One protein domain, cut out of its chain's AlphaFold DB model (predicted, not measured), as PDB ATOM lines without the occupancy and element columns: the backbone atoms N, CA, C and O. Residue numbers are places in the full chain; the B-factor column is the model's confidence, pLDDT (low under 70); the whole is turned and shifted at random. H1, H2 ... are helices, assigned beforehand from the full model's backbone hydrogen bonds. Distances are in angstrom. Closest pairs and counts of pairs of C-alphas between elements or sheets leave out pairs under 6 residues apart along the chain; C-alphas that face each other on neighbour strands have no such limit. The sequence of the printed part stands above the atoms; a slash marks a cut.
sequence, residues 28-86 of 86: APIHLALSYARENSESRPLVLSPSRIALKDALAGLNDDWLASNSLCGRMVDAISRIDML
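This is residues 28 to 86 of the 86 residues of an uncharacterized protein of Coprinellus micaceus (UniProt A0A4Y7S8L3). Begin with the longest helix, H1: it lies over one face of an open frame whose sides are H2, H3, H4 and the unnamed stretches that run from H1 to H2 and from H4 to the chain's last residue. Of the other helices only H4 packs on H1, while H2 is the far side of the frame and H3 is the side between H2 and H4. The last residues run beside the long link from H1 to H2, and residues 46 to 47 and 84 to 85 pair there in parallel. You have 59 residues printed, with four named helices in the order H1, H2, H3, H4 and no named strand; the class is all helix. The whole is compact, with a radius of gyration of the C-alphas of 11.4 A, and rounded, with spans of 29 by 24 by 15 A.

Look first at H1, residues 28 to 39, which touches H4, residues 74 to 81, with its residues 34 to 38 alone. Their closest C-alphas are those of Ala 37 and Ala 79, 5.5 A apart. Their lines stand at a steep tilt of 62 degrees, and they run opposite ways. Go next to H3, residues 65 to 70: it is close to H4 but not clearly touching, with the closest C-alphas, those of Asn 70 and Met 76, 6.8 A apart. H3 and H4 run opposite ways at a steep tilt of 69 degrees, only just short of about perpendicular. H3 is only just apart from H1, their closest C-alphas being 8.5 A apart. H2, residues 52 to 62, touches no helix and is apart from H1, H3 and H4. In H1, H2, H3 and H4, every pair of O i and N i+4 is within hydrogen-bond range.

Find C-alpha 28 at (145.387, 218.988, 180.667); from there H1 runs 16.7 A to C-alpha 39. H2 begins at C-alpha 52, at (152.970, 223.529, 192.360), and runs 15.4 A to C-alpha 62. The six residues of H3, 65 to 70, follow. H4 runs 10.5 A from C-alpha 74 to C-alpha 81 at (155.727, 207.142, 188.029).

The two C-alphas farthest apart, those of Glu 42 and Gly 61, are 31.3 A from each other. H1 and H2 are joined by a long link, residues 40 to 51, whereas the links from H2 to H3 and from H3 to H4 are tight. Residues 60 to 65 stand free, of which 60 to 62 belong to H2. The printed part has no cut and ends at residue 86, the chain's last. Its mean pLDDT is 86.4, and no printed residue is under 70.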
ATOM      1  N   ALA A  28     144.826 219.000 182.021       89.06
ATOM      2  CA  ALA A  28     145.387 218.988 180.667       89.06
ATOM      3  C   ALA A  28     146.910 218.736 180.611       89.06
ATOM      4  O   ALA A  28     147.317 217.854 179.853       89.06
ATOM      5  N   PRO A  29     147.769 219.416 181.406       89.69
ATOM      6  CA  PRO A  29     149.206 219.124 181.410       89.69
ATOM      7  C   PRO A  29     149.524 217.694 181.867       89.69
ATOM      8  O   PRO A  29     150.476 217.093 181.377       89.69
ATOM      9  N   ILE A  30     148.713 217.127 182.765       89.50
ATOM     10  CA  ILE A  30     148.880 215.752 183.246       89.50
ATOM     11  C   ILE A  30     148.523 214.760 182.141       89.50
ATOM     12  O   ILE A  30     149.314 213.870 181.847       89.50
ATOM     13  N   HIS A  31     147.385 214.952 181.471       89.69
ATOM     14  CA  HIS A  31     146.986 214.141 180.316       89.69
ATOM     15  C   HIS A  31     148.022 214.188 179.194       89.69
ATOM     16  O   HIS A  31     148.351 213.154 178.623       89.69
ATOM     17  N   LEU A  32     148.585 215.365 178.911       89.94
ATOM     18  CA  LEU A  32     149.637 215.508 177.909       89.94
ATOM     19  C   LEU A  32     150.902 214.729 178.293       89.94
ATOM     20  O   LEU A  32     151.412 213.952 177.485       89.94
ATOM     21  N   ALA A  33     151.389 214.907 179.525       90.38
ATOM     22  CA  ALA A  33     152.567 214.202 180.018       90.38
ATOM     23  C   ALA A  33     152.354 212.679 180.031       90.38
ATOM     24  O   ALA A  33     153.256 211.926 179.672       90.38
ATOM     25  N   LEU A  34     151.147 212.222 180.372       89.44
ATOM     26  CA  LEU A  34     150.779 210.808 180.356       89.44
ATOM     27  C   LEU A  34     150.754 210.227 178.950       89.44
ATOM     28  O   LEU A  34     151.319 209.158 178.733       89.44
ATOM     29  N   SER A  35     150.125 210.914 177.997       88.06
ATOM     30  CA  SER A  35     150.116 210.486 176.596       88.06
ATOM     31  C   SER A  35     151.542 210.371 176.060       88.06
ATOM     32  O   SER A  35     151.912 209.328 175.526       88.06
ATOM     33  N   TYR A  36     152.381 211.372 176.334       89.62
ATOM     34  CA  TYR A  36     153.781 211.360 175.919       89.62
ATOM     35  C   TYR A  36     154.583 210.216 176.560       89.62
ATOM     36  O   TYR A  36     155.248 209.461 175.852       89.62
ATOM     37  N   ALA A  37     154.487 210.032 177.883       89.25
ATOM     38  CA  ALA A  37     155.189 208.966 178.604       89.25
ATOM     39  C   ALA A  37     154.723 207.560 178.203       89.25
ATOM     40  O   ALA A  37     155.473 206.597 178.364       89.25
ATOM     41  N   ARG A  38     153.482 207.414 177.725       86.62
ATOM     42  CA  ARG A  38     152.947 206.142 177.221       86.62
ATOM     43  C   ARG A  38     153.477 205.795 175.837       86.62
ATOM     44  O   ARG A  38     153.694 204.619 175.568       86.62
ATOM     45  N   GLU A  39     153.649 206.791 174.977       86.06
ATOM     46  CA  GLU A  39     154.219 206.615 173.637       86.06
ATOM     47  C   GLU A  39     155.747 206.468 173.685       86.06
ATOM     48  O   GLU A  39     156.327 205.766 172.861       86.06
ATOM     49  N   ASN A  40     156.393 207.060 174.696       87.06
ATOM     50  CA  ASN A  40     157.845 207.114 174.842       87.06
ATOM     51  C   ASN A  40     158.290 206.513 176.187       87.06
ATOM     52  O   ASN A  40     158.574 207.243 177.140       87.06
ATOM     53  N   SER A  41     158.378 205.179 176.262       83.19
ATOM     54  CA  SER A  41     158.663 204.424 177.500       83.19
ATOM     55  C   SER A  41     159.973 204.798 178.206       83.19
ATOM     56  O   SER A  41     160.062 204.684 179.426       83.19
ATOM     57  N   GLU A  42     160.972 205.268 177.457       86.62
ATOM     58  CA  GLU A  42     162.288 205.669 177.983       86.62
ATOM     59  C   GLU A  42     162.330 207.135 178.449       86.62
ATOM     60  O   GLU A  42     163.328 207.594 179.004       86.62
ATOM     61  N   SER A  43     161.258 207.897 178.215       86.75
ATOM     62  CA  SER A  43     161.208 209.325 178.522       86.75
ATOM     63  C   SER A  43     160.654 209.610 179.920       86.75
ATOM     64  O   SER A  43     159.811 208.882 180.453       86.75
ATOM     65  N   ARG A  44     161.121 210.717 180.505       90.69
ATOM     66  CA  ARG A  44     160.631 211.265 181.775       90.69
ATOM     67  C   ARG A  44     160.156 212.695 181.547       90.69
ATOM     68  O   ARG A  44     160.980 213.612 181.563       90.69
ATOM     69  N   PRO A  45     158.871 212.902 181.224       92.31
ATOM     70  CA  PRO A  45     158.365 214.239 180.979       92.31
ATOM     71  C   PRO A  45     158.371 215.052 182.275       92.31
ATOM     72  O   PRO A  45     158.050 214.553 183.355       92.31
ATOM     73  N   LEU A  46     158.716 216.327 182.128       93.06
ATOM     74  CA  LEU A  46     158.801 217.285 183.218       93.06
ATOM     75  C   LEU A  46     157.681 218.316 183.082       93.06
ATOM     76  O   LEU A  46     157.625 219.051 182.095       93.06
ATOM     77  N   VAL A  47     156.806 218.390 184.082       92.38
ATOM     78  CA  VAL A  47     155.751 219.404 184.162       92.38
ATOM     79  C   VAL A  47     156.241 220.555 185.031       92.38
ATOM     80  O   VAL A  47     156.437 220.389 186.233       92.38
ATOM     81  N   LEU A  48     156.418 221.725 184.418       91.31
ATOM     82  CA  LEU A  48     156.773 222.960 185.114       91.31
ATOM     83  C   LEU A  48     155.512 223.788 185.361       91.31
ATOM     84  O   LEU A  48     154.825 224.169 184.410       91.31
ATOM     85  N   SER A  49     155.217 224.083 186.627       89.88
ATOM     86  CA  SER A  49     154.106 224.960 187.004       89.88
ATOM     87  C   SER A  49     154.625 226.233 187.675       89.88
ATOM     88  O   SER A  49     155.491 226.149 188.543       89.88
ATOM     89  N   PRO A  50     154.052 227.418 187.385       88.75
ATOM     90  CA  PRO A  50     154.357 228.631 188.147       88.75
ATOM     91  C   PRO A  50     154.082 228.485 189.652       88.75
ATOM     92  O   PRO A  50     154.680 229.184 190.467       88.75
ATOM     93  N   SER A  51     153.157 227.595 190.026       90.50
ATOM     94  CA  SER A  51     152.889 227.227 191.413       90.50
ATOM     95  C   SER A  51     152.433 225.777 191.501       90.50
ATOM     96  O   SER A  51     151.320 225.417 191.100       90.50
ATOM     97  N   ARG A  52     153.289 224.932 192.077       88.75
ATOM     98  CA  ARG A  52     152.970 223.529 192.360       88.75
ATOM     99  C   ARG A  52     151.766 223.383 193.291       88.75
ATOM    100  O   ARG A  52     150.948 222.491 193.094       88.75
ATOM    101  N   ILE A  53     151.646 224.261 194.289       91.31
ATOM    102  CA  ILE A  53     150.546 224.225 195.265       91.31
ATOM    103  C   ILE A  53     149.220 224.518 194.561       91.31
ATOM    104  O   ILE A  53     148.296 223.716 194.654       91.31
ATOM    105  N   ALA A  54     149.158 225.601 193.781       89.88
ATOM    106  CA  ALA A  54     147.936 225.981 193.076       89.88
ATOM    107  C   ALA A  54     147.492 224.910 192.070       89.88
ATOM    108  O   ALA A  54     146.306 224.601 191.982       89.88
ATOM    109  N   LEU A  55     148.439 224.303 191.345       88.62
ATOM    110  CA  LEU A  55     148.129 223.216 190.418       88.62
ATOM    111  C   LEU A  55     147.606 221.978 191.153       88.62
ATOM    112  O   LEU A  55     146.626 221.382 190.717       88.62
ATOM    113  N   LYS A  56     148.224 221.603 192.278       88.56
ATOM    114  CA  LYS A  56     147.774 220.470 193.096       88.56
ATOM    115  C   LYS A  56     146.352 220.684 193.611       88.56
ATOM    116  O   LYS A  56     145.533 219.776 193.507       88.56
ATOM    117  N   ASP A  57     146.061 221.866 194.142       91.38
ATOM    118  CA  ASP A  57     144.739 222.184 194.682       91.38
ATOM    119  C   ASP A  57     143.686 222.220 193.565       91.38
ATOM    120  O   ASP A  57     142.590 221.687 193.734       91.38
ATOM    121  N   ALA A  58     144.042 222.749 192.389       88.81
ATOM    122  CA  ALA A  58     143.181 222.720 191.212       88.81
ATOM    123  C   ALA A  58     142.910 221.287 190.721       88.81
ATOM    124  O   ALA A  58     141.771 220.959 190.406       88.81
ATOM    125  N   LEU A  59     143.923 220.414 190.697       86.81
ATOM    126  CA  LEU A  59     143.760 218.999 190.344       86.81
ATOM    127  C   LEU A  59     142.865 218.261 191.349       86.81
ATOM    128  O   LEU A  59     141.983 217.506 190.945       86.81
ATOM    129  N   ALA A  60     143.069 218.499 192.646       86.12
ATOM    130  CA  ALA A  60     142.275 217.887 193.706       86.12
ATOM    131  C   ALA A  60     140.809 218.346 193.669       86.12
ATOM    132  O   ALA A  60     139.909 217.530 193.847       86.12
ATOM    133  N   GLY A  61     140.566 219.635 193.412       84.06
ATOM    134  CA  GLY A  61     139.216 220.193 193.336       84.06
ATOM    135  C   GLY A  61     138.430 219.750 192.102       84.06
ATOM    136  O   GLY A  61     137.203 219.753 192.131       84.06
ATOM    137  N   LEU A  62     139.122 219.370 191.028       80.88
ATOM    138  CA  LEU A  62     138.493 219.044 189.754       80.88
ATOM    139  C   LEU A  62     138.015 217.588 189.669       80.88
ATOM    140  O   LEU A  62     137.046 217.323 188.966       80.88
ATOM    141  N   ASN A  63     138.662 216.674 190.404       72.81
ATOM    142  CA  ASN A  63     138.309 215.252 190.482       72.81
ATOM    143  C   ASN A  63     138.021 214.624 189.101       72.81
ATOM    144  O   ASN A  63     136.916 214.174 188.820       72.81
ATOM    145  N   ASP A  64     139.025 214.644 188.224       80.38
ATOM    146  CA  ASP A  64     138.920 214.145 186.850       80.38
ATOM    147  C   ASP A  64     138.556 212.644 186.821       80.38
ATOM    148  O   ASP A  64     139.355 211.785 187.208       80.38
ATOM    149  N   ASP A  65     137.345 212.335 186.346       82.88
ATOM    150  CA  ASP A  65     136.786 210.976 186.318       82.88
ATOM    151  C   ASP A  65     137.628 210.000 185.490       82.88
ATOM    152  O   ASP A  65     137.709 208.805 185.804       82.88
ATOM    153  N   TRP A  66     138.279 210.488 184.429       83.69
ATOM    154  CA  TRP A  66     139.122 209.644 183.595       83.69
ATOM    155  C   TRP A  66     140.393 209.260 184.345       83.69
ATOM    156  O   TRP A  66     140.757 208.081 184.358       83.69
ATOM    157  N   LEU A  67     141.037 210.218 185.018       80.75
ATOM    158  CA  LEU A  67     142.190 209.931 185.872       80.75
ATOM    159  C   LEU A  67     141.797 209.014 187.034       80.75
ATOM    160  O   LEU A  67     142.504 208.042 187.296       80.75
ATOM    161  N   ALA A  68     140.652 209.242 187.678       82.38
ATOM    162  CA  ALA A  68     140.156 208.377 188.748       82.38
ATOM    163  C   ALA A  68     139.954 206.928 188.267       82.38
ATOM    164  O   ALA A  68     140.376 205.985 188.932       82.38
ATOM    165  N   SER A  69     139.390 206.751 187.070       83.69
ATOM    166  CA  SER A  69     139.089 205.428 186.506       83.69
ATOM    167  C   SER A  69     140.316 204.694 185.951       83.69
ATOM    168  O   SER A  69     140.348 203.466 185.945       83.69
ATOM    169  N   ASN A  70     141.332 205.423 185.474       80.31
ATOM    170  CA  ASN A  70     142.485 204.835 184.777       80.31
ATOM    171  C   ASN A  70     143.774 204.812 185.611       80.31
ATOM    172  O   ASN A  70     144.699 204.075 185.269       80.31
ATOM    173  N   SER A  71     143.843 205.564 186.712       73.88
ATOM    174  CA  SER A  71     145.032 205.661 187.579       73.88
ATOM    175  C   SER A  71     145.443 204.341 188.232       73.88
ATOM    176  O   SER A  71     146.605 204.181 188.582       73.88
ATOM    177  N   LEU A  72     144.526 203.379 188.354       77.31
ATOM    178  CA  LEU A  72     144.791 202.057 188.933       77.31
ATOM    179  C   LEU A  72     145.243 201.012 187.898       77.31
ATOM    180  O   LEU A  72     145.547 199.873 188.254       77.31
ATOM    181  N   CYS A  73     145.299 201.363 186.610       83.38
ATOM    182  CA  CYS A  73     145.812 200.457 185.588       83.38
ATOM    183  C   CYS A  73     147.343 200.399 185.667       83.38
ATOM    184  O   CYS A  73     147.998 201.435 185.593       83.38
ATOM    185  N   GLY A  74     147.943 199.205 185.742       81.69
ATOM    186  CA  GLY A  74     149.398 199.061 185.918       81.69
ATOM    187  C   GLY A  74     150.242 199.807 184.873       81.69
ATOM    188  O   GLY A  74     151.243 200.423 185.220       81.69
ATOM    189  N   ARG A  75     149.794 199.842 183.609       80.25
ATOM    190  CA  ARG A  75     150.456 200.621 182.540       80.25
ATOM    191  C   ARG A  75     150.405 202.128 182.788       80.25
ATOM    192  O   ARG A  75     151.310 202.855 182.398       80.25
ATOM    193  N   MET A  76     149.324 202.590 183.405       82.31
ATOM    194  CA  MET A  76     149.126 203.990 183.737       82.31
ATOM    195  C   MET A  76     149.939 204.384 184.966       82.31
ATOM    196  O   MET A  76     150.573 205.429 184.951       82.31
ATOM    197  N   VAL A  77     149.978 203.527 185.989       84.25
ATOM    198  CA  VAL A  77     150.820 203.716 187.180       84.25
ATOM    199  C   VAL A  77     152.292 203.825 186.787       84.25
ATOM    200  O   VAL A  77     152.976 204.735 187.249       84.25
ATOM    201  N   ASP A  78     152.761 202.946 185.897       86.25
ATOM    202  CA  ASP A  78     154.122 203.001 185.356       86.25
ATOM    203  C   ASP A  78     154.392 204.338 184.646       86.25
ATOM    204  O   ASP A  78     155.345 205.037 184.989       86.25
ATOM    205  N   ALA A  79     153.504 204.762 183.741       86.06
ATOM    206  CA  ALA A  79     153.631 206.050 183.060       86.06
ATOM    207  C   ALA A  79     153.616 207.242 184.035       86.06
ATOM    208  O   ALA A  79     154.471 208.115 183.919       86.06
ATOM    209  N   ILE A  80     152.705 207.258 185.017       86.88
ATOM    210  CA  ILE A  80     152.618 208.290 186.066       86.88
ATOM    211  C   ILE A  80     153.921 208.358 186.865       86.88
ATOM    212  O   ILE A  80     154.401 209.451 187.147       86.88
ATOM    213  N   SER A  81     154.510 207.208 187.209       87.88
ATOM    214  CA  SER A  81     155.727 207.142 188.029       87.88
ATOM    215  C   SER A  81     156.956 207.786 187.377       87.88
ATOM    216  O   SER A  81     157.925 208.092 188.068       87.88
ATOM    217  N   ARG A  82     156.915 208.005 186.056       88.38
ATOM    218  CA  ARG A  82     157.980 208.649 185.275       88.38
ATOM    219  C   ARG A  82     157.784 210.153 185.086       88.38
ATOM    220  O   ARG A  82     158.660 210.789 184.505       88.38
ATOM    221  N   ILE A  83     156.644 210.707 185.501       89.06
ATOM    222  CA  ILE A  83     156.344 212.132 185.347       89.06
ATOM    223  C   ILE A  83     156.868 212.878 186.569       89.06
ATOM    224  O   ILE A  83     156.401 212.658 187.687       89.06
ATOM    225  N   ASP A  84     157.779 213.814 186.334       89.38
ATOM    226  CA  ASP A  84     158.278 214.715 187.366       89.38
ATOM    227  C   ASP A  84     157.524 216.053 187.314       89.38
ATOM    228  O   ASP A  84     157.192 216.563 186.241       89.38
ATOM    229  N   MET A  85     157.248 216.642 188.482       86.38
ATOM    230  CA  MET A  85     156.587 217.947 188.597       86.38
ATOM    231  C   MET A  85     157.407 218.890 189.475       86.38
ATOM    232  O   MET A  85     157.653 218.580 190.646       86.38
ATOM    233  N   LEU A  86     157.761 220.051 188.915       81.44
ATOM    234  CA  LEU A  86     158.453 221.142 189.607       81.44
ATOM    235  C   LEU A  86     157.541 222.365 189.748       81.44
ATOM    236  O   LEU A  86     156.900 222.765 188.745       81.44
TER     237      LEU A  86